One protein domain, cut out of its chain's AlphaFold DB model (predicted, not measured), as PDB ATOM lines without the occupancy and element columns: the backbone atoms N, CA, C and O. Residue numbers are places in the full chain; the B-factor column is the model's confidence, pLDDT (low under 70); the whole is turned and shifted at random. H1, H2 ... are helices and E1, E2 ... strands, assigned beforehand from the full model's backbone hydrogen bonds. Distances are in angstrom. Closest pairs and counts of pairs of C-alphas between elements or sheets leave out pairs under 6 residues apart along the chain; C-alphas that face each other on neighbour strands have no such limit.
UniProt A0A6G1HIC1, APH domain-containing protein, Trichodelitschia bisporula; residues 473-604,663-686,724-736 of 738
ATOM      1  N   ARG A 473     155.258 110.924 101.395       69.94
ATOM      2  CA  ARG A 473     154.628 112.265 101.404       69.94
ATOM      3  C   ARG A 473     154.992 113.084 102.650       69.94
ATOM      4  O   ARG A 473     154.154 113.359 103.504       69.94
ATOM      5  N   LYS A 474     156.254 113.515 102.726       86.94
ATOM      6  CA  LYS A 474     156.690 114.493 103.733       86.94
ATOM      7  C   LYS A 474     156.023 115.853 103.518       86.94
ATOM      8  O   LYS A 474     155.907 116.325 102.388       86.94
ATOM      9  N   VAL A 475     155.645 116.495 104.617       95.75
ATOM     10  CA  VAL A 475     154.914 117.769 104.636       95.75
ATOM     11  C   VAL A 475     155.878 118.952 104.575       95.75
ATOM     12  O   VAL A 475     156.907 118.944 105.257       95.75
ATOM     13  N   THR A 476     155.526 119.998 103.825       98.00
ATOM     14  CA  THR A 476     156.176 121.311 103.962       98.00
ATOM     15  C   THR A 476     155.421 122.146 104.992       98.00
ATOM     16  O   THR A 476     154.229 122.402 104.827       98.00
ATOM     17  N   VAL A 477     156.106 122.592 106.045       98.56
ATOM     18  CA  VAL A 477     155.567 123.587 106.982       98.56
ATOM     19  C   VAL A 477     155.817 124.981 106.412       98.56
ATOM     20  O   VAL A 477     156.911 125.260 105.929       98.56
ATOM     21  N   LEU A 478     154.824 125.863 106.485       98.56
ATOM     22  CA  LEU A 478     154.907 127.248 106.023       98.56
ATOM     23  C   LEU A 478     154.503 128.180 107.165       98.56
ATOM     24  O   LEU A 478     153.406 128.044 107.703       98.56
ATOM     25  N   VAL A 479     155.370 129.131 107.511       98.25
ATOM     26  CA  VAL A 479     155.126 130.137 108.555       98.25
ATOM     27  C   VAL A 479     154.972 131.513 107.891       98.25
ATOM     28  O   VAL A 479     155.981 132.113 107.498       98.25
ATOM     29  N   PRO A 480     153.735 132.016 107.701       96.88
ATOM     30  CA  PRO A 480     153.479 133.264 106.996       96.88
ATOM     31  C   PRO A 480     153.596 134.466 107.946       96.88
ATOM     32  O   PRO A 480     152.722 134.700 108.777       96.88
ATOM     33  N   ALA A 481     154.654 135.265 107.798       95.81
ATOM     34  CA  ALA A 481     154.933 136.444 108.623       95.81
ATOM     35  C   ALA A 481     155.188 137.721 107.784       95.81
ATOM     36  O   ALA A 481     156.049 138.536 108.114       95.81
ATOM     37  N   LEU A 482     154.422 137.904 106.693       93.25
ATOM     38  CA  LEU A 482     154.417 139.126 105.858       93.25
ATOM     39  C   LEU A 482     153.283 140.115 106.172       93.25
ATOM     40  O   LEU A 482     153.243 141.204 105.599       93.25
ATOM     41  N   GLY A 483     152.332 139.733 107.027       86.75
ATOM     42  CA  GLY A 483     151.185 140.574 107.360       86.75
ATOM     43  C   GLY A 483     151.568 141.737 108.279       86.75
ATOM     44  O   GLY A 483     152.374 141.567 109.192       86.75
ATOM     45  N   ARG A 484     150.915 142.893 108.096       86.12
ATOM     46  CA  ARG A 484     151.140 144.138 108.866       86.12
ATOM     47  C   ARG A 484     151.187 143.964 110.382       86.12
ATOM     48  O   ARG A 484     151.946 144.660 111.044       86.12
ATOM     49  N   ALA A 485     150.406 143.033 110.930       87.25
ATOM     50  CA  ALA A 485     150.400 142.742 112.361       87.25
ATOM     51  C   ALA A 485     151.780 142.309 112.896       87.25
ATOM     52  O   ALA A 485     152.080 142.540 114.058       87.25
ATOM     53  N   MET A 486     152.652 141.717 112.072       91.75
ATOM     54  CA  MET A 486     153.987 141.278 112.505       91.75
ATOM     55  C   MET A 486     154.956 142.445 112.760       91.75
ATOM     56  O   MET A 486     155.937 142.271 113.480       91.75
ATOM     57  N   GLU A 487     154.653 143.627 112.217       91.38
ATOM     58  CA  GLU A 487     155.385 144.886 112.420       91.38
ATOM     59  C   GLU A 487     154.817 145.740 113.563       91.38
ATOM     60  O   GLU A 487     155.340 146.818 113.839       91.38
ATOM     61  N   GLU A 488     153.754 145.282 114.231       92.19
ATOM     62  CA  GLU A 488     153.134 146.006 115.339       92.19
ATOM     63  C   GLU A 488     154.156 146.258 116.457       92.19
ATOM     64  O   GLU A 488     154.787 145.332 116.973       92.19
ATOM     65  N   VAL A 489     154.330 147.531 116.819       91.38
ATOM     66  CA  VAL A 489     155.226 147.959 117.896       91.38
ATOM     67  C   VAL A 489     154.430 147.981 119.194       91.38
ATOM     68  O   VAL A 489     153.515 148.789 119.353       91.38
ATOM     69  N   TYR A 490     154.783 147.095 120.119       89.50
ATOM     70  CA  TYR A 490     154.198 147.032 121.456       89.50
ATOM     71  C   TYR A 490     154.569 148.265 122.293       89.50
ATOM     72  O   TYR A 490     155.554 148.950 122.011       89.50
ATOM     73  N   SER A 491     153.836 148.522 123.380       87.00
ATOM     74  CA  SER A 491     154.098 149.648 124.298       87.00
ATOM     75  C   SER A 491     155.521 149.665 124.886       87.00
ATOM     76  O   SER A 491     156.041 150.719 125.248       87.00
ATOM     77  N   SER A 492     156.180 148.502 124.921       83.25
ATOM     78  CA  SER A 492     157.590 148.316 125.292       83.25
ATOM     79  C   SER A 492     158.612 148.812 124.253       83.25
ATOM     80  O   SER A 492     159.810 148.812 124.534       83.25
ATOM     81  N   GLY A 493     158.172 149.192 123.049       86.38
ATOM     82  CA  GLY A 493     159.026 149.507 121.900       86.38
ATOM     83  C   GLY A 493     159.515 148.281 121.117       86.38
ATOM     84  O   GLY A 493     160.187 148.443 120.100       86.38
ATOM     85  N   ALA A 494     159.188 147.060 121.555       86.88
ATOM     86  CA  ALA A 494     159.519 145.834 120.832       86.88
ATOM     87  C   ALA A 494     158.555 145.593 119.657       86.88
ATOM     88  O   ALA A 494     157.347 145.797 119.783       86.88
ATOM     89  N   ILE A 495     159.079 145.113 118.526       93.62
ATOM     90  CA  ILE A 495     158.256 144.682 117.389       93.62
ATOM     91  C   ILE A 495     157.741 143.266 117.632       93.62
ATOM     92  O   ILE A 495     158.552 142.362 117.841       93.62
ATOM     93  N   LYS A 496     156.418 143.068 117.517       94.69
ATOM     94  CA  LYS A 496     155.694 141.813 117.785       94.69
ATOM     95  C   LYS A 496     156.474 140.563 117.375       94.69
ATOM     96  O   LYS A 496     156.800 139.759 118.243       94.69
ATOM     97  N   LEU A 497     156.831 140.421 116.093       95.19
ATOM     98  CA  LEU A 497     157.514 139.234 115.548       95.19
ATOM     99  C   LEU A 497     158.812 138.853 116.292       95.19
ATOM    100  O   LEU A 497     159.159 137.673 116.388       95.19
ATOM    101  N   LEU A 498     159.533 139.854 116.803       95.12
ATOM    102  CA  LEU A 498     160.838 139.714 117.451       95.12
ATOM    103  C   LEU A 498     160.775 139.843 118.982       95.12
ATOM    104  O   LEU A 498     161.787 139.631 119.653       95.12
ATOM    105  N   THR A 499     159.602 140.145 119.543       94.50
ATOM    106  CA  THR A 499     159.388 140.279 120.984       94.50
ATOM    107  C   THR A 499     159.757 138.987 121.719       94.50
ATOM    108  O   THR A 499     159.438 137.879 121.282       94.50
ATOM    109  N   LEU A 500     160.451 139.123 122.852       93.44
ATOM    110  CA  LEU A 500     160.956 137.984 123.615       93.44
ATOM    111  C   LEU A 500     159.882 137.381 124.528       93.44
ATOM    112  O   LEU A 500     159.157 138.073 125.240       93.44
ATOM    113  N   ASN A 501     159.829 136.055 124.551       89.12
ATOM    114  CA  ASN A 501     159.070 135.275 125.519       89.12
ATOM    115  C   ASN A 501     159.864 135.060 126.819       89.12
ATOM    116  O   ASN A 501     161.079 135.238 126.866       89.12
ATOM    117  N   GLY A 502     159.203 134.551 127.865       85.38
ATOM    118  CA  GLY A 502     159.819 134.242 129.170       85.38
ATOM    119  C   GLY A 502     160.909 133.150 129.170       85.38
ATOM    120  O   GLY A 502     161.382 132.758 130.234       85.38
ATOM    121  N   ASN A 503     161.294 132.622 128.003       88.75
ATOM    122  CA  ASN A 503     162.470 131.770 127.783       88.75
ATOM    123  C   ASN A 503     163.628 132.505 127.067       88.75
ATOM    124  O   ASN A 503     164.586 131.854 126.655       88.75
ATOM    125  N   GLY A 504     163.531 133.825 126.881       90.94
ATOM    126  CA  GLY A 504     164.530 134.653 126.198       90.94
ATOM    127  C   GLY A 504     164.552 134.517 124.672       90.94
ATOM    128  O   GLY A 504     165.450 135.064 124.039       90.94
ATOM    129  N   ARG A 505     163.598 133.793 124.066       93.56
ATOM    130  CA  ARG A 505     163.516 133.592 122.609       93.56
ATOM    131  C   ARG A 505     162.429 134.478 121.983       93.56
ATOM    132  O   ARG A 505     161.374 134.625 122.604       93.56
ATOM    133  N   PRO A 506     162.633 135.010 120.763       95.19
ATOM    134  CA  PRO A 506     161.591 135.700 119.998       95.19
ATOM    135  C   PRO A 506     160.336 134.843 119.774       95.19
ATOM    136  O   PRO A 506     160.449 133.615 119.672       95.19
ATOM    137  N   ILE A 507     159.152 135.459 119.629       94.81
ATOM    138  CA  ILE A 507     157.910 134.704 119.365       94.81
ATOM    139  C   ILE A 507     158.009 133.855 118.089       94.81
ATOM    140  O   ILE A 507     157.650 132.681 118.132       94.81
ATOM    141  N   ILE A 508     158.617 134.373 117.012       96.06
ATOM    142  CA  ILE A 508     158.789 133.626 115.754       96.06
ATOM    143  C   ILE A 508     159.627 132.350 115.930       96.06
ATOM    144  O   ILE A 508     159.313 131.320 115.334       96.06
ATOM    145  N   VAL A 509     160.647 132.370 116.797       96.62
ATOM    146  CA  VAL A 509     161.484 131.193 117.092       96.62
ATOM    147  C   VAL A 509     160.706 130.173 117.922       96.62
ATOM    148  O   VAL A 509     160.818 128.972 117.684       96.62
ATOM    149  N   ASN A 510     159.897 130.635 118.880       95.50
ATOM    150  CA  ASN A 510     159.039 129.743 119.656       95.50
ATOM    151  C   ASN A 510     157.872 129.174 118.831       95.50
ATOM    152  O   ASN A 510     157.451 128.062 119.120       95.50
ATOM    153  N   SER A 511     157.394 129.871 117.791       95.69
ATOM    154  CA  SER A 511     156.217 129.462 117.002       95.69
ATOM    155  C   SER A 511     156.323 128.085 116.331       95.69
ATOM    156  O   SER A 511     155.307 127.481 115.997       95.69
ATOM    157  N   ILE A 512     157.548 127.579 116.157       95.88
ATOM    158  CA  ILE A 512     157.862 126.259 115.590       95.88
ATOM    159  C   ILE A 512     158.587 125.329 116.577       95.88
ATOM    160  O   ILE A 512     159.022 124.246 116.189       95.88
ATOM    161  N   ALA A 513     158.767 125.739 117.836       93.56
ATOM    162  CA  ALA A 513     159.647 125.045 118.776       93.56
ATOM    163  C   ALA A 513     159.081 123.711 119.290       93.56
ATOM    164  O   ALA A 513     159.866 122.797 119.539       93.56
ATOM    165  N   ASN A 514     157.753 123.595 119.428       94.00
ATOM    166  CA  ASN A 514     157.072 122.389 119.925       94.00
ATOM    167  C   ASN A 514     156.397 121.543 118.827       94.00
ATOM    168  O   ASN A 514     155.682 120.588 119.134       94.00
ATOM    169  N   LEU A 515     156.634 121.847 117.546       95.25
ATOM    170  CA  LEU A 515     156.187 120.984 116.451       95.25
ATOM    171  C   LEU A 515     157.061 119.725 116.377       95.25
ATOM    172  O   LEU A 515     158.283 119.821 116.250       95.25
ATOM    173  N   ASP A 516     156.440 118.542 116.372       95.06
ATOM    174  CA  ASP A 516     157.129 117.335 115.923       95.06
ATOM    175  C   ASP A 516     157.250 117.375 114.395       95.06
ATOM    176  O   ASP A 516     156.277 117.290 113.640       95.06
ATOM    177  N   VAL A 517     158.500 117.527 113.964       95.06
ATOM    178  CA  VAL A 517     158.923 117.654 112.573       95.06
ATOM    179  C   VAL A 517     159.311 116.309 111.949       95.06
ATOM    180  O   VAL A 517     159.944 116.303 110.894       95.06
ATOM    181  N   SER A 518     158.991 115.169 112.568       92.94
ATOM    182  CA  SER A 518     159.337 113.822 112.086       92.94
ATOM    183  C   SER A 518     158.952 113.590 110.614       92.94
ATOM    184  O   SER A 518     159.823 113.259 109.803       92.94
ATOM    185  N   ASN A 519     157.701 113.882 110.239       93.38
ATOM    186  CA  ASN A 519     157.188 113.783 108.864       93.38
ATOM    187  C   ASN A 519     157.374 115.068 108.018       93.38
ATOM    188  O   ASN A 519     156.875 115.175 106.899       93.38
ATOM    189  N   VAL A 520     158.105 116.068 108.517       96.38
ATOM    190  CA  VAL A 520     158.346 117.325 107.789       96.38
ATOM    191  C   VAL A 520     159.577 117.193 106.890       96.38
ATOM    192  O   VAL A 520     160.631 116.725 107.332       96.38
ATOM    193  N   SER A 521     159.477 117.617 105.632       94.88
ATOM    194  CA  SER A 521     160.626 117.746 104.719       94.88
ATOM    195  C   SER A 521     161.362 119.063 104.944       94.88
ATOM    196  O   SER A 521     162.589 119.078 105.008       94.88
ATOM    197  N   ARG A 522     160.596 120.149 105.075       96.69
ATOM    198  CA  ARG A 522     161.046 121.535 104.969       96.69
ATOM    199  C   ARG A 522     160.136 122.459 105.778       96.69
ATOM    200  O   ARG A 522     158.934 122.213 105.863       96.69
ATOM    201  N   ILE A 523     160.697 123.522 106.343       98.44
ATOM    202  CA  ILE A 523     159.997 124.567 107.092       98.44
ATOM    203  C   ILE A 523     160.363 125.903 106.445       98.44
ATOM    204  O   ILE A 523     161.502 126.344 106.557       98.44
ATOM    205  N   VAL A 524     159.415 126.533 105.755       98.50
ATOM    206  CA  VAL A 524     159.619 127.808 105.054       98.50
ATOM    207  C   VAL A 524     159.094 128.952 105.916       98.50
ATOM    208  O   VAL A 524     157.886 129.062 106.133       98.50
ATOM    209  N   LEU A 525     159.989 129.814 106.398       98.31
ATOM    210  CA  LEU A 525     159.639 131.037 107.121       98.31
ATOM    211  C   LEU A 525     159.625 132.220 106.156       98.31
ATOM    212  O   LEU A 525     160.624 132.492 105.491       98.31
ATOM    213  N   VAL A 526     158.503 132.934 106.092       97.75
ATOM    214  CA  VAL A 526     158.267 133.989 105.099       97.75
ATOM    215  C   VAL A 526     158.169 135.331 105.812       97.75
ATOM    216  O   VAL A 526     157.185 135.580 106.504       97.75
ATOM    217  N   VAL A 527     159.183 136.187 105.671       97.44
ATOM    218  CA  VAL A 527     159.352 137.415 106.475       97.44
ATOM    219  C   VAL A 527     159.663 138.637 105.608       97.44
ATOM    220  O   VAL A 527     160.291 138.519 104.551       97.44
ATOM    221  N   LEU A 528     159.232 139.825 106.049       97.06
ATOM    222  CA  LEU A 528     159.502 141.067 105.325       97.06
ATOM    223  C   LEU A 528     160.984 141.444 105.457       97.06
ATOM    224  O   LEU A 528     161.478 141.701 106.554       97.06
ATOM    225  N   ARG A 529     161.692 141.540 104.330       97.06
ATOM    226  CA  ARG A 529     163.126 141.853 104.291       97.06
ATOM    227  C   ARG A 529     163.472 143.200 104.952       97.06
ATOM    228  O   ARG A 529     164.282 143.159 105.877       97.06
ATOM    229  N   PRO A 530     162.857 144.349 104.582       96.44
ATOM    230  CA  PRO A 530     163.070 145.624 105.274       96.44
ATOM    231  C   PRO A 530     162.947 145.554 106.801       96.44
ATOM    232  O   PRO A 530     163.763 146.139 107.513       96.44
ATOM    233  N   LEU A 531     161.963 144.804 107.315       95.19
ATOM    234  CA  LEU A 531     161.794 144.620 108.753       95.19
ATOM    235  C   LEU A 531     163.016 143.916 109.352       95.19
ATOM    236  O   LEU A 531     163.643 144.448 110.265       95.19
ATOM    237  N   ILE A 532     163.388 142.755 108.806       97.00
ATOM    238  CA  ILE A 532     164.512 141.960 109.310       97.00
ATOM    239  C   ILE A 532     165.840 142.721 109.229       97.00
ATOM    240  O   ILE A 532     166.606 142.723 110.191       97.00
ATOM    241  N   GLU A 533     166.109 143.401 108.116       96.69
ATOM    242  CA  GLU A 533     167.332 144.191 107.945       96.69
ATOM    243  C   GLU A 533     167.377 145.377 108.926       96.69
ATOM    244  O   GLU A 533     168.433 145.640 109.498       96.69
ATOM    245  N   SER A 534     166.241 146.028 109.217       94.81
ATOM    246  CA  SER A 534     166.187 147.129 110.194       94.81
ATOM    247  C   SER A 534     166.360 146.687 111.653       94.81
ATOM    248  O   SER A 534     167.005 147.393 112.425       94.81
ATOM    249  N   GLN A 535     165.804 145.532 112.044       95.00
ATOM    250  CA  GLN A 535     165.768 145.092 113.446       95.00
ATOM    251  C   GLN A 535     166.927 144.166 113.827       95.00
ATOM    252  O   GLN A 535     167.390 144.184 114.965       95.00
ATOM    253  N   CYS A 536     167.398 143.341 112.890       95.56
ATOM    254  CA  CYS A 536     168.488 142.390 113.116       95.56
ATOM    255  C   CYS A 536     169.805 142.830 112.452       95.56
ATOM    256  O   CYS A 536     170.832 142.183 112.645       95.56
ATOM    257  N   GLY A 537     169.798 143.892 111.638       96.44
ATOM    258  CA  GLY A 537     170.964 144.401 110.903       96.44
ATOM    259  C   GLY A 537     171.378 143.563 109.685       96.44
ATOM    260  O   GLY A 537     172.092 144.057 108.817       96.44
ATOM    261  N   SER A 538     170.957 142.297 109.599       97.38
ATOM    262  CA  SER A 538     171.145 141.424 108.431       97.38
ATOM    263  C   SER A 538     170.230 140.196 108.493       97.38
ATOM    264  O   SER A 538     169.800 139.783 109.573       97.38
ATOM    265  N   THR A 539     170.007 139.551 107.346       97.12
ATOM    266  CA  THR A 539     169.333 138.245 107.268       97.12
ATOM    267  C   THR A 539     170.073 137.177 108.079       97.12
ATOM    268  O   THR A 539     169.463 136.521 108.918       97.12
ATOM    269  N   THR A 540     171.404 137.078 107.952       97.19
ATOM    270  CA  THR A 540     172.233 136.119 108.709       97.19
ATOM    271  C   THR A 540     172.104 136.283 110.227       97.19
ATOM    272  O   THR A 540     172.129 135.295 110.958       97.19
ATOM    273  N   ALA A 541     171.965 137.514 110.730       97.25
ATOM    274  CA  ALA A 541     171.759 137.753 112.159       97.25
ATOM    275  C   ALA A 541     170.383 137.258 112.641       97.25
ATOM    276  O   ALA A 541     170.287 136.723 113.743       97.25
ATOM    277  N   PHE A 542     169.348 137.374 111.806       97.62
ATOM    278  CA  PHE A 542     168.026 136.809 112.081       97.62
ATOM    279  C   PHE A 542     168.024 135.276 112.047       97.62
ATOM    280  O   PHE A 542     167.472 134.653 112.948       97.62
ATOM    281  N   GLU A 543     168.697 134.650 111.077       97.75
ATOM    282  CA  GLU A 543     168.807 133.183 111.008       97.75
ATOM    283  C   GLU A 543     169.453 132.584 112.271       97.75
ATOM    284  O   GLU A 543     169.027 131.530 112.747       97.75
ATOM    285  N   ARG A 544     170.432 133.283 112.866       97.12
ATOM    286  CA  ARG A 544     171.092 132.869 114.118       97.12
ATOM    287  C   ARG A 544     170.163 132.838 115.333       97.12
ATOM    288  O   ARG A 544     170.444 132.120 116.290       97.12
ATOM    289  N   LEU A 545     169.030 133.549 115.310       96.56
ATOM    290  CA  LEU A 545     168.027 133.481 116.384       96.56
ATOM    291  C   LEU A 545     167.447 132.060 116.533       96.56
ATOM    292  O   LEU A 545     166.985 131.686 117.612       96.56
ATOM    293  N   PHE A 546     167.508 131.254 115.469       97.19
ATOM    294  CA  PHE A 546     166.994 129.886 115.419       97.19
ATOM    295  C   PHE A 546     168.029 128.825 115.826       97.19
ATOM    296  O   PHE A 546     167.672 127.655 115.951       97.19
ATOM    297  N   ASP A 547     169.286 129.196 116.092       94.88
ATOM    298  CA  ASP A 547     170.355 128.243 116.443       94.88
ATOM    299  C   ASP A 547     170.133 127.564 117.815       94.88
ATOM    300  O   ASP A 547     170.744 126.542 118.117       94.88
ATOM    301  N   ALA A 548     169.209 128.086 118.631       90.44
ATOM    302  CA  ALA A 548     168.767 127.473 119.885       90.44
ATOM    303  C   ALA A 548     167.693 126.368 119.711       90.44
ATOM    304  O   ALA A 548     167.222 125.803 120.708       90.44
ATOM    305  N   LEU A 549     167.254 126.082 118.479       94.62
ATOM    306  CA  LEU A 549     166.332 124.983 118.167       94.62
ATOM    307  C   LEU A 549     167.072 123.638 118.020       94.62
ATOM    308  O   LEU A 549     168.265 123.620 117.713       94.62
ATOM    309  N   PRO A 550     166.384 122.492 118.195       94.88
ATOM    310  CA  PRO A 550     166.969 121.177 117.939       94.88
ATOM    311  C   PRO A 550     167.535 121.067 116.519       94.88
ATOM    312  O   PRO A 550     166.915 121.535 115.562       94.88
ATOM    313  N   ALA A 551     168.673 120.386 116.361       93.75
ATOM    314  CA  ALA A 551     169.339 120.222 115.065       93.75
ATOM    315  C   ALA A 551     168.421 119.608 113.986       93.75
ATOM    316  O   ALA A 551     168.495 120.000 112.826       93.75
ATOM    317  N   THR A 552     167.511 118.713 114.386       92.88
ATOM    318  CA  THR A 552     166.478 118.085 113.540       92.88
ATOM    319  C   THR A 552     165.459 119.067 112.958       92.88
ATOM    320  O   THR A 552     164.920 118.812 111.882       92.88
ATOM    321  N   THR A 553     165.194 120.175 113.654       95.06
ATOM    322  CA  THR A 553     164.350 121.284 113.186       95.06
ATOM    323  C   THR A 553     165.199 122.298 112.423       95.06
ATOM    324  O   THR A 553     164.843 122.691 111.315       95.06
ATOM    325  N   ARG A 554     166.367 122.670 112.972       95.19
ATOM    326  CA  ARG A 554     167.281 123.672 112.399       95.19
ATOM    327  C   ARG A 554     167.755 123.316 110.988       95.19
ATOM    328  O   ARG A 554     167.884 124.215 110.162       95.19
ATOM    329  N   SER A 555     167.964 122.027 110.704       95.94
ATOM    330  CA  SER A 555     168.374 121.516 109.388       95.94
ATOM    331  C   SER A 555     167.264 121.509 108.330       95.94
ATOM    332  O   SER A 555     167.516 121.087 107.205       95.94
ATOM    333  N   LYS A 556     166.033 121.901 108.686       97.06
ATOM    334  CA  LYS A 556     164.873 121.972 107.781       97.06
ATOM    335  C   LYS A 556     164.406 123.408 107.522       97.06
ATOM    336  O   LYS A 556     163.435 123.578 106.791       97.06
ATOM    337  N   LEU A 557     165.033 124.407 108.152       97.88
ATOM    338  CA  LEU A 557     164.636 125.812 108.035       97.88
ATOM    339  C   LEU A 557     165.157 126.428 106.738       97.88
ATOM    340  O   LEU A 557     166.368 126.540 106.561       97.88
ATOM    341  N   ASP A 558     164.230 126.926 105.926       97.56
ATOM    342  CA  ASP A 558     164.492 127.812 104.799       97.56
ATOM    343  C   ASP A 558     163.817 129.166 105.042       97.56
ATOM    344  O   ASP A 558     162.694 129.239 105.549       97.56
ATOM    345  N   PHE A 559     164.478 130.246 104.631       98.19
ATOM    346  CA  PHE A 559     164.009 131.614 104.845       98.19
ATOM    347  C   PHE A 559     163.696 132.300 103.511       98.19
ATOM    348  O   PHE A 559     164.542 132.370 102.619       98.19
ATOM    349  N   LEU A 560     162.478 132.829 103.383       98.06
ATOM    350  CA  LEU A 560     162.006 133.580 102.223       98.06
ATOM    351  C   LEU A 560     161.820 135.057 102.601       98.06
ATOM    352  O   LEU A 560     160.925 135.419 103.365       98.06
ATOM    353  N   TYR A 561     162.685 135.907 102.045       97.81
ATOM    354  CA  TYR A 561     162.796 137.331 102.370       97.81
ATOM    355  C   TYR A 561     162.086 138.210 101.333       97.81
ATOM    356  O   TYR A 561     162.720 138.691 100.381       97.81
ATOM    357  N   ALA A 562     160.784 138.426 101.533       96.94
ATOM    358  CA  ALA A 562     159.940 139.200 100.623       96.94
ATOM    359  C   ALA A 562     160.279 140.704 100.661       96.94
ATOM    360  O   ALA A 562     160.611 141.225 101.729       96.94
ATOM    361  N   PRO A 563     160.181 141.436  99.536       95.56
ATOM    362  CA  PRO A 563     160.473 142.871  99.496       95.56
ATOM    363  C   PRO A 563     159.326 143.745 100.034       95.56
ATOM    364  O   PRO A 563     159.568 144.874 100.454       95.56
ATOM    365  N   THR A 564     158.088 143.244 100.012       94.50
ATOM    366  CA  THR A 564     156.865 143.993 100.338       94.50
ATOM    367  C   THR A 564     155.900 143.148 101.166       94.50
ATOM    368  O   THR A 564     155.906 141.920 101.073       94.50
ATOM    369  N   GLN A 565     155.041 143.811 101.945       92.69
ATOM    370  CA  GLN A 565     153.914 143.172 102.630       92.69
ATOM    371  C   GLN A 565     152.916 142.585 101.624       92.69
ATOM    372  O   GLN A 565     152.730 143.118 100.527       92.69
ATOM    373  N   SER A 566     152.235 141.519 102.028       91.44
ATOM    374  CA  SER A 566     151.044 140.992 101.359       91.44
ATOM    375  C   SER A 566     149.778 141.726 101.844       91.44
ATOM    376  O   SER A 566     149.774 142.281 102.947       91.44
ATOM    377  N   PRO A 567     148.684 141.744 101.055       89.19
ATOM    378  CA  PRO A 567     147.409 142.313 101.496       89.19
ATOM    379  C   PRO A 567     146.766 141.508 102.633       89.19
ATOM    380  O   PRO A 567     146.118 142.093 103.492       89.19
ATOM    381  N   ASP A 568     146.948 140.182 102.651       92.25
ATOM    382  CA  ASP A 568     146.370 139.285 103.650       92.25
ATOM    383  C   ASP A 568     147.195 137.991 103.846       92.25
ATOM    384  O   ASP A 568     148.234 137.753 103.211       92.25
ATOM    385  N   ALA A 569     146.746 137.137 104.770       93.12
ATOM    386  CA  ALA A 569     147.427 135.889 105.112       93.12
ATOM    387  C   ALA A 569     147.398 134.865 103.964       93.12
ATOM    388  O   ALA A 569     148.382 134.155 103.751       93.12
ATOM    389  N   VAL A 570     146.308 134.810 103.194       95.75
ATOM    390  CA  VAL A 570     146.169 133.880 102.063       95.75
ATOM    391  C   VAL A 570     147.116 134.250 100.925       95.75
ATOM    392  O   VAL A 570     147.741 133.359 100.355       95.75
ATOM    393  N   GLU A 571     147.322 135.542 100.649       94.88
ATOM    394  CA  GLU A 571     148.326 135.973  99.673       94.88
ATOM    395  C   GLU A 571     149.750 135.705 100.159       94.88
ATOM    396  O   GLU A 571     150.598 135.327  99.359       94.88
ATOM    397  N   THR A 572     150.020 135.817 101.464       96.12
ATOM    398  CA  THR A 572     151.327 135.422 102.029       96.12
ATOM    399  C   THR A 572     151.650 133.965 101.704       96.12
ATOM    400  O   THR A 572     152.753 133.645 101.262       96.12
ATOM    401  N   VAL A 573     150.669 133.083 101.912       97.81
ATOM    402  CA  VAL A 573     150.788 131.647 101.647       97.81
ATOM    403  C   VAL A 573     150.918 131.390 100.143       97.81
ATOM    404  O   VAL A 573     151.835 130.687  99.728       97.81
ATOM    405  N   ALA A 574     150.065 131.997  99.312       96.75
ATOM    406  CA  ALA A 574     150.095 131.817  97.860       96.75
ATOM    407  C   ALA A 574     151.381 132.360  97.211       96.75
ATOM    408  O   ALA A 574     151.898 131.750  96.275       96.75
ATOM    409  N   TYR A 575     151.925 133.475  97.706       96.06
ATOM    410  CA  TYR A 575     153.244 133.994  97.334       96.06
ATOM    411  C   TYR A 575     154.345 132.990  97.682       96.06
ATOM    412  O   TYR A 575     155.112 132.583  96.813       96.06
ATOM    413  N   ALA A 576     154.382 132.523  98.929       97.38
ATOM    414  CA  ALA A 576     155.425 131.619  99.391       97.38
ATOM    415  C   ALA A 576     155.393 130.241  98.713       97.38
ATOM    416  O   ALA A 576     156.454 129.695  98.422       97.38
ATOM    417  N   ILE A 577     154.209 129.707  98.393       96.81
ATOM    418  CA  ILE A 577     154.070 128.477  97.595       96.81
ATOM    419  C   ILE A 577     154.737 128.639  96.223       96.81
ATOM    420  O   ILE A 577     155.478 127.750  95.803       96.81
ATOM    421  N   ARG A 578     154.521 129.780  95.554       96.31
ATOM    422  CA  ARG A 578     155.100 130.084  94.237       96.31
ATOM    423  C   ARG A 578     156.616 130.272  94.309       96.31
ATOM    424  O   ARG A 578     157.346 129.553  93.635       96.31
ATOM    425  N   GLU A 579     157.092 131.187  95.152       96.69
ATOM    426  CA  GLU A 579     158.517 131.547  95.224       96.69
ATOM    427  C   GLU A 579     159.399 130.417  95.762       96.69
ATOM    428  O   GLU A 579     160.516 130.216  95.290       96.69
ATOM    429  N   ALA A 580     158.910 129.655  96.745       94.81
ATOM    430  CA  ALA A 580     159.651 128.526  97.296       94.81
ATOM    431  C   ALA A 580     159.402 127.212  96.528       94.81
ATOM    432  O   ALA A 580     159.978 126.195  96.914       94.81
ATOM    433  N   ASN A 581     158.587 127.218  95.463       92.69
ATOM    434  CA  ASN A 581     158.188 126.042  94.676       92.69
ATOM    435  C   ASN A 581     157.691 124.877  95.561       92.69
ATOM    436  O   ASN A 581     158.232 123.768  95.539       92.69
ATOM    437  N   ILE A 582     156.703 125.162  96.414       92.12
ATOM    438  CA  ILE A 582     156.132 124.190  97.355       92.12
ATOM    439  C   ILE A 582     155.082 123.351  96.628       92.12
ATOM    440  O   ILE A 582     154.106 123.888  96.111       92.12
ATOM    441  N   LEU A 583     155.269 122.032  96.639       89.50
ATOM    442  CA  LEU A 583     154.393 121.059  95.986       89.50
ATOM    443  C   LEU A 583     153.895 120.022  96.998       89.50
ATOM    444  O   LEU A 583     154.606 119.681  97.948       89.50
ATOM    445  N   GLY A 584     152.702 119.468  96.775       90.88
ATOM    446  CA  GLY A 584     152.143 118.424  97.640       90.88
ATOM    447  C   GLY A 584     151.700 118.923  99.029       90.88
ATOM    448  O   GLY A 584     151.222 120.053  99.133       90.88
ATOM    449  N   PRO A 585     151.766 118.088 100.091       95.81
ATOM    450  CA  PRO A 585     151.162 118.413 101.383       95.81
ATOM    451  C   PRO A 585     151.783 119.626 102.080       95.81
ATOM    452  O   PRO A 585     153.006 119.752 102.209       95.81
ATOM    453  N   LEU A 586     150.901 120.478 102.593       97.00
ATOM    454  CA  LEU A 586     151.210 121.768 103.192       97.00
ATOM    455  C   LEU A 586     150.631 121.836 104.609       97.00
ATOM    456  O   LEU A 586     149.456 121.539 104.810       97.00
ATOM    457  N   PHE A 587     151.428 122.293 105.571       98.31
ATOM    458  CA  PHE A 587     150.950 122.677 106.897       98.31
ATOM    459  C   PHE A 587     151.278 124.146 107.160       98.31
ATOM    460  O   PHE A 587     152.437 124.514 107.352       98.31
ATOM    461  N   ILE A 588     150.257 124.998 107.152       98.56
ATOM    462  CA  ILE A 588     150.398 126.423 107.456       98.56
ATOM    463  C   ILE A 588     150.370 126.578 108.977       98.56
ATOM    464  O   ILE A 588     149.462 126.060 109.628       98.56
ATOM    465  N   LYS A 589     151.354 127.285 109.531       97.69
ATOM    466  CA  LYS A 589     151.513 127.521 110.966       97.69
ATOM    467  C   LYS A 589     151.640 129.015 111.245       97.69
ATOM    468  O   LYS A 589     152.587 129.644 110.786       97.69
ATOM    469  N   ASP A 590     150.729 129.562 112.038       95.94
ATOM    470  CA  ASP A 590     150.757 130.966 112.456       95.94
ATOM    471  C   ASP A 590     152.050 131.306 113.231       95.94
ATOM    472  O   ASP A 590     152.572 130.498 114.007       95.94
ATOM    473  N   ALA A 591     152.564 132.519 113.016       95.50
ATOM    474  CA  ALA A 591     153.861 132.992 113.514       95.50
ATOM    475  C   ALA A 591     153.853 133.495 114.975       95.50
ATOM    476  O   ALA A 591     154.913 133.723 115.559       95.50
ATOM    477  N   ASP A 592     152.670 133.696 115.554       93.75
ATOM    478  CA  ASP A 592     152.429 134.370 116.835       93.75
ATOM    479  C   ASP A 592     151.685 133.489 117.856       93.75
ATOM    480  O   ASP A 592     151.082 133.979 118.806       93.75
ATOM    481  N   ASN A 593     151.771 132.170 117.701       94.00
ATOM    482  CA  ASN A 593     151.329 131.197 118.697       94.00
ATOM    483  C   ASN A 593     152.220 129.946 118.677       94.00
ATOM    484  O   ASN A 593     153.038 129.766 117.775       94.00
ATOM    485  N   ASP A 594     152.072 129.074 119.666       94.81
ATOM    486  CA  ASP A 594     152.832 127.827 119.813       94.81
ATOM    487  C   ASP A 594     151.943 126.738 120.423       94.81
ATOM    488  O   ASP A 594     151.005 127.037 121.162       94.81
ATOM    489  N   PHE A 595     152.202 125.482 120.067       95.19
ATOM    490  CA  PHE A 595     151.470 124.307 120.537       95.19
ATOM    491  C   PHE A 595     152.230 123.021 120.189       95.19
ATOM    492  O   PHE A 595     152.939 122.952 119.184       95.19
ATOM    493  N   ALA A 596     152.028 121.973 120.988       95.19
ATOM    494  CA  ALA A 596     152.562 120.647 120.699       95.19
ATOM    495  C   ALA A 596     151.675 119.922 119.671       95.19
ATOM    496  O   ALA A 596     150.495 119.672 119.934       95.19
ATOM    497  N   HIS A 597     152.240 119.579 118.506       95.75
ATOM    498  CA  HIS A 597     151.536 118.870 117.426       95.75
ATOM    499  C   HIS A 597     152.482 118.026 116.563       95.75
ATOM    500  O   HIS A 597     153.576 118.474 116.223       95.75
ATOM    501  N   CYS A 598     152.037 116.832 116.164       95.00
ATOM    502  CA  CYS A 598     152.722 115.981 115.189       95.00
ATOM    503  C   CYS A 598     152.223 116.329 113.785       95.00
ATOM    504  O   CYS A 598     151.061 116.089 113.456       95.00
ATOM    505  N   VAL A 599     153.082 116.950 112.971       95.62
ATOM    506  CA  VAL A 599     152.707 117.380 111.619       95.62
ATOM    507  C   VAL A 599     152.549 116.149 110.726       95.62
ATOM    508  O   VAL A 599     153.505 115.410 110.504       95.62
ATOM    509  N   VAL A 600     151.348 115.944 110.190       93.69
ATOM    510  CA  VAL A 600     150.985 114.828 109.300       93.69
ATOM    511  C   VAL A 600     150.487 115.371 107.961       93.69
ATOM    512  O   VAL A 600     150.174 116.557 107.862       93.69
ATOM    513  N   ASP A 601     150.430 114.550 106.912       92.00
ATOM    514  CA  ASP A 601     149.742 114.942 105.683       92.00
ATOM    515  C   ASP A 601     148.228 114.732 105.827       92.00
ATOM    516  O   ASP A 601     147.760 113.791 106.466       92.00
ATOM    517  N   GLY A 602     147.437 115.648 105.268       91.88
ATOM    518  CA  GLY A 602     145.982 115.586 105.374       91.88
ATOM    519  C   GLY A 602     145.315 116.950 105.301       91.88
ATOM    520  O   GLY A 602     145.963 117.985 105.418       91.88
ATOM    521  N   ASN A 603     143.995 116.929 105.137       96.44
ATOM    522  CA  ASN A 603     143.140 118.095 105.306       96.44
ATOM    523  C   ASN A 603     142.690 118.154 106.770       96.44
ATOM    524  O   ASN A 603     141.850 117.353 107.191       96.44
ATOM    525  N   TYR A 604     143.244 119.066 107.566       97.38
ATOM    526  CA  TYR A 604     142.882 119.177 108.980       97.38
ATOM    527  C   TYR A 604     143.076 120.582 109.547       97.38
ATOM    528  O   TYR A 604     143.805 121.406 109.001       97.38
ATOM    529  N   GLY A 663     147.142 126.162 113.174       97.25
ATOM    530  CA  GLY A 663     147.702 125.087 112.355       97.25
ATOM    531  C   GLY A 663     146.677 124.569 111.347       97.25
ATOM    532  O   GLY A 663     145.596 124.112 111.730       97.25
ATOM    533  N   TRP A 664     147.024 124.608 110.061       98.06
ATOM    534  CA  TRP A 664     146.109 124.324 108.955       98.06
ATOM    535  C   TRP A 664     146.766 123.363 107.955       98.06
ATOM    536  O   TRP A 664     147.699 123.737 107.243       98.06
ATOM    537  N   GLY A 665     146.311 122.111 107.926       97.75
ATOM    538  CA  GLY A 665     146.791 121.071 107.015       97.75
ATOM    539  C   GLY A 665     145.984 121.019 105.719       97.75
ATOM    540  O   GLY A 665     144.752 121.019 105.758       97.75
ATOM    541  N   PHE A 666     146.682 120.933 104.585       97.06
ATOM    542  CA  PHE A 666     146.117 120.741 103.249       97.06
ATOM    543  C   PHE A 666     146.875 119.629 102.502       97.06
ATOM    544  O   PHE A 666     148.107 119.592 102.488       97.06
ATOM    545  N   LEU A 667     146.149 118.751 101.802       92.94
ATOM    546  CA  LEU A 667     146.715 117.648 100.999       92.94
ATOM    547  C   LEU A 667     147.559 118.092  99.783       92.94
ATOM    548  O   LEU A 667     148.266 117.265  99.190       92.94
ATOM    549  N   SER A 668     147.435 119.358  99.376       91.69
ATOM    550  CA  SER A 668     148.050 119.940  98.181       91.69
ATOM    551  C   SER A 668     148.144 121.466  98.310       91.69
ATOM    552  O   SER A 668     147.137 122.144  98.519       91.69
ATOM    553  N   ALA A 669     149.355 122.004  98.159       94.00
ATOM    554  CA  ALA A 669     149.622 123.436  98.040       94.00
ATOM    555  C   ALA A 669     148.994 124.031  96.763       94.00
ATOM    556  O   ALA A 669     148.502 125.158  96.759       94.00
ATOM    557  N   GLU A 670     148.946 123.241  95.693       91.50
ATOM    558  CA  GLU A 670     148.342 123.587  94.407       91.50
ATOM    559  C   GLU A 670     146.819 123.781  94.541       91.50
ATOM    560  O   GLU A 670     146.271 124.770  94.053       91.50
ATOM    561  N   LEU A 671     146.145 122.888  95.280       90.62
ATOM    562  CA  LEU A 671     144.722 123.002  95.619       90.62
ATOM    563  C   LEU A 671     144.439 124.246  96.471       90.62
ATOM    564  O   LEU A 671     143.449 124.933  96.225       90.62
ATOM    565  N   PHE A 672     145.313 124.571  97.433       96.50
ATOM    566  CA  PHE A 672     145.194 125.800  98.224       96.50
ATOM    567  C   PHE A 672     145.255 127.053  97.337       96.50
ATOM    568  O   PHE A 672     144.393 127.925  97.448       96.50
ATOM    569  N   VAL A 673     146.237 127.140  96.430       95.56
ATOM    570  CA  VAL A 673     146.383 128.286  95.511       95.56
ATOM    571  C   VAL A 673     145.191 128.390  94.557       95.56
ATOM    572  O   VAL A 673     144.697 129.495  94.328       95.56
ATOM    573  N   HIS A 674     144.686 127.264  94.043       92.94
ATOM    574  CA  HIS A 674     143.490 127.250  93.199       92.94
ATOM    575  C   HIS A 674     142.256 127.771  93.950       92.94
ATOM    576  O   HIS A 674     141.621 128.719  93.490       92.94
ATOM    577  N   ALA A 675     141.968 127.227  95.137       94.88
ATOM    578  CA  ALA A 675     140.843 127.646  95.973       94.88
ATOM    579  C   ALA A 675     140.930 129.125  96.388       94.88
ATOM    580  O   ALA A 675     139.930 129.839  96.351       94.88
ATOM    581  N   ALA A 676     142.128 129.614  96.725       94.69
ATOM    582  CA  ALA A 676     142.364 131.029  97.004       94.69
ATOM    583  C   ALA A 676     142.063 131.923  95.784       94.69
ATOM    584  O   ALA A 676     141.408 132.956  95.927       94.69
ATOM    585  N   GLY A 677     142.498 131.517  94.586       91.94
ATOM    586  CA  GLY A 677     142.218 132.225  93.334       91.94
ATOM    587  C   GLY A 677     140.724 132.278  93.006       91.94
ATOM    588  O   GLY A 677     140.191 133.360  92.755       91.94
ATOM    589  N   THR A 678     140.033 131.136  93.090       91.12
ATOM    590  CA  THR A 678     138.575 131.033  92.907       91.12
ATOM    591  C   THR A 678     137.830 131.929  93.895       91.12
ATOM    592  O   THR A 678     136.966 132.710  93.494       91.12
ATOM    593  N   LEU A 679     138.202 131.893  95.178       91.44
ATOM    594  CA  LEU A 679     137.571 132.700  96.221       91.44
ATOM    595  C   LEU A 679     137.761 134.212  96.002       91.44
ATOM    596  O   LEU A 679     136.805 134.968  96.178       91.44
ATOM    597  N   ARG A 680     138.948 134.665  95.564       90.19
ATOM    598  CA  ARG A 680     139.165 136.075  95.181       90.19
ATOM    599  C   ARG A 680     138.316 136.476  93.974       90.19
ATOM    600  O   ARG A 680     137.646 137.502  94.030       90.19
ATOM    601  N   ALA A 681     138.283 135.660  92.918       87.94
ATOM    602  CA  ALA A 681     137.478 135.952  91.731       87.94
ATOM    603  C   ALA A 681     135.972 136.029  92.053       87.94
ATOM    604  O   ALA A 681     135.271 136.916  91.561       87.94
ATOM    605  N   LEU A 682     135.481 135.156  92.940       88.19
ATOM    606  CA  LEU A 682     134.109 135.204  93.449       88.19
ATOM    607  C   LEU A 682     133.815 136.474  94.264       88.19
ATOM    608  O   LEU A 682     132.687 136.953  94.209       88.19
ATOM    609  N   LEU A 683     134.782 137.030  95.000       86.75
ATOM    610  CA  LEU A 683     134.599 138.282  95.745       86.75
ATOM    611  C   LEU A 683     134.526 139.497  94.807       86.75
ATOM    612  O   LEU A 683     133.569 140.272  94.899       86.75
ATOM    613  N   SER A 684     135.453 139.607  93.851       81.19
ATOM    614  CA  SER A 684     135.465 140.703  92.868       81.19
ATOM    615  C   SER A 684     134.275 140.683  91.906       81.19
ATOM    616  O   SER A 684     133.855 141.726  91.408       81.19
ATOM    617  N   THR A 685     133.663 139.516  91.693       72.19
ATOM    618  CA  THR A 685     132.449 139.368  90.874       72.19
ATOM    619  C   THR A 685     131.234 140.119  91.443       72.19
ATOM    620  O   THR A 685     130.358 140.526  90.678       72.19
ATOM    621  N   SER A 686     131.175 140.338  92.762       63.56
ATOM    622  CA  SER A 686     129.945 140.749  93.462       63.56
ATOM    623  C   SER A 686     129.475 142.185  93.204       63.56
ATOM    624  O   SER A 686     128.407 142.570  93.675       63.56
ATOM    625  N   TRP A 724     150.134 134.636 121.406       91.25
ATOM    626  CA  TRP A 724     150.818 135.930 121.372       91.25
ATOM    627  C   TRP A 724     150.236 136.828 120.262       91.25
ATOM    628  O   TRP A 724     150.885 137.770 119.804       91.25
ATOM    629  N   GLY A 725     148.996 136.553 119.834       86.00
ATOM    630  CA  GLY A 725     148.286 137.288 118.787       86.00
ATOM    631  C   GLY A 725     148.097 138.782 119.078       86.00
ATOM    632  O   GLY A 725     148.023 139.576 118.139       86.00
ATOM    633  N   SER A 726     148.111 139.191 120.348       88.50
ATOM    634  CA  SER A 726     148.089 140.590 120.792       88.50
ATOM    635  C   SER A 726     149.121 140.854 121.895       88.50
ATOM    636  O   SER A 726     149.566 139.928 122.577       88.50
ATOM    637  N   GLU A 727     149.458 142.130 122.124       89.69
ATOM    638  CA  GLU A 727     150.292 142.536 123.267       89.69
ATOM    639  C   GLU A 727     149.688 142.062 124.602       89.69
ATOM    640  O   GLU A 727     150.410 141.602 125.483       89.69
ATOM    641  N   ALA A 728     148.357 142.099 124.735       88.44
ATOM    642  CA  ALA A 728     147.660 141.656 125.939       88.44
ATOM    643  C   ALA A 728     147.777 140.135 126.158       88.44
ATOM    644  O   ALA A 728     148.042 139.706 127.283       88.44
ATOM    645  N   ALA A 729     147.644 139.324 125.101       87.12
ATOM    646  CA  ALA A 729     147.863 137.877 125.165       87.12
ATOM    647  C   ALA A 729     149.331 137.545 125.500       87.12
ATOM    648  O   ALA A 729     149.601 136.727 126.387       87.12
ATOM    649  N   TRP A 730     150.286 138.254 124.883       89.69
ATOM    650  CA  TRP A 730     151.714 138.110 125.175       89.69
ATOM    651  C   TRP A 730     152.067 138.466 126.626       89.69
ATOM    652  O   TRP A 730     152.637 137.621 127.324       89.69
ATOM    653  N   LEU A 731     151.662 139.639 127.124       88.50
ATOM    654  CA  LEU A 731     151.863 140.047 128.521       88.50
ATOM    655  C   LEU A 731     151.213 139.060 129.501       88.50
ATOM    656  O   LEU A 731     151.831 138.664 130.491       88.50
ATOM    657  N   ALA A 732     149.991 138.603 129.208       83.69
ATOM    658  CA  ALA A 732     149.321 137.584 130.007       83.69
ATOM    659  C   ALA A 732     150.112 136.264 130.036       83.69
ATOM    660  O   ALA A 732     150.172 135.630 131.087       83.69
ATOM    661  N   SER A 733     150.769 135.873 128.933       81.75
ATOM    662  CA  SER A 733     151.603 134.664 128.861       81.75
ATOM    663  C   SER A 733     152.886 134.743 129.708       81.75
ATOM    664  O   SER A 733     153.323 133.724 130.246       81.75
ATOM    665  N   LEU A 734     153.463 135.940 129.886       81.94
ATOM    666  CA  LEU A 734     154.622 136.155 130.764       81.94
ATOM    667  C   LEU A 734     154.244 136.022 132.247       81.94
ATOM    668  O   LEU A 734     154.981 135.418 133.027       81.94
ATOM    669  N   ASN A 735     153.066 136.527 132.618       65.31
ATOM    670  CA  ASN A 735     152.590 136.574 134.003       65.31
ATOM    671  C   ASN A 735     152.142 135.212 134.575       65.31
ATOM    672  O   ASN A 735     151.862 135.125 135.764       65.31
ATOM    673  N   VAL A 736     152.112 134.130 133.783       55.78
ATOM    674  CA  VAL A 736     151.765 132.767 134.262       55.78
ATOM    675  C   VAL A 736     152.912 132.103 135.058       55.78
ATOM    676  O   VAL A 736     152.751 130.998 135.573       55.78
TER     677      VAL A 736
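This is residues 473 to 604, 663 to 686 and 724 to 736 of the 738 residues of the protein "APH domain-containing protein" of Trichodelitschia bisporula (UniProt A0A6G1HIC1). A strongly twisted five-strand sheet, E3, E2, E1, E4, E6, makes the core, with H6 packed slantwise over one face; the side away from H6 has the short helix H2, strand E5 and loops. H3, H4 and H5 lie toward the E3 edge, H8 lies far out from the sheet, and residues 678 to 686, mostly the far part of H7, stick out. The 169 printed residues have eight named helices and six named strands, in the order E1 H1 H2 E2 H3 H4 H5 E3 H6 E4 E5 E6 H7 H8; the sheet is mixed, and so is the class, helices and strands. The whole is compact, with a radius of gyration of the C-alphas of 16.0 A and spans of 43 by 39 by 32 A.

E1, residues 475 to 481, begins at C-alpha (154.914, 117.769, 104.636). H1 is residues 484 to 487, H2 507 to 510. E2, residues 520 to 528, measures 23.9 A. H3 is residues 529 to 536, H4 539 to 546, H5 551 to 554, E3 557 to 562. H6, residues 569 to 579, measures 15.5 A. E4 is residues 586 to 589, E5 593 to 598, E6 663 to 666. H7, residues 669 to 684, measures 22.9 A. H8, residues 727 to 736, ends at C-alpha (151.765, 132.767, 134.262).

E1 and E2 are parallel at 14 degrees, with N 479 and O 524 2.9 A apart, within hydrogen-bond range. E3 is parallel to E2, N 560 to O 525 2.8 A; E4 is parallel to E1, N 587 to O 476 2.9 A; E6 is antiparallel to E4, N 666 to O 586 2.8 A. E1, H1 H2, E2 and E2, H3 H4 H5, E3 are strand-helix-strand units, each two parallel neighbour strands with helices between them along the chain; the crossover of E1, H1 H2, E2 is right-handed. E3, H6, E4 is a split one, with E2 and E1 between its strands, also right-handed. H6 and the sheet form two layers, H6 over E2 and E1 at a height of 8.0 A. H6 touches H7, at residues 669 to 676 of H7 alone, closest C-alphas Ala 574 and Val 673, 5.6 A. H1, H3, H4, H5 and H7 only graze the sheet; H2 and H8 are not on it. E5 pairs with no named strand. Every O i to N i+4 pair is within range in H3, H6 and H7, against 2 of 4 in H4 and 5 of 6 in H8.

C-alphas Ala 551 and Ser 686 are farthest apart, 49.4 A. Cuts leave gaps of 8.3 A between C-alphas 604 and 663 and 35.2 A between 686 and 724. H1 to H2 is a long link. Residues 473, 686, 735 and 736 have pLDDT under 70.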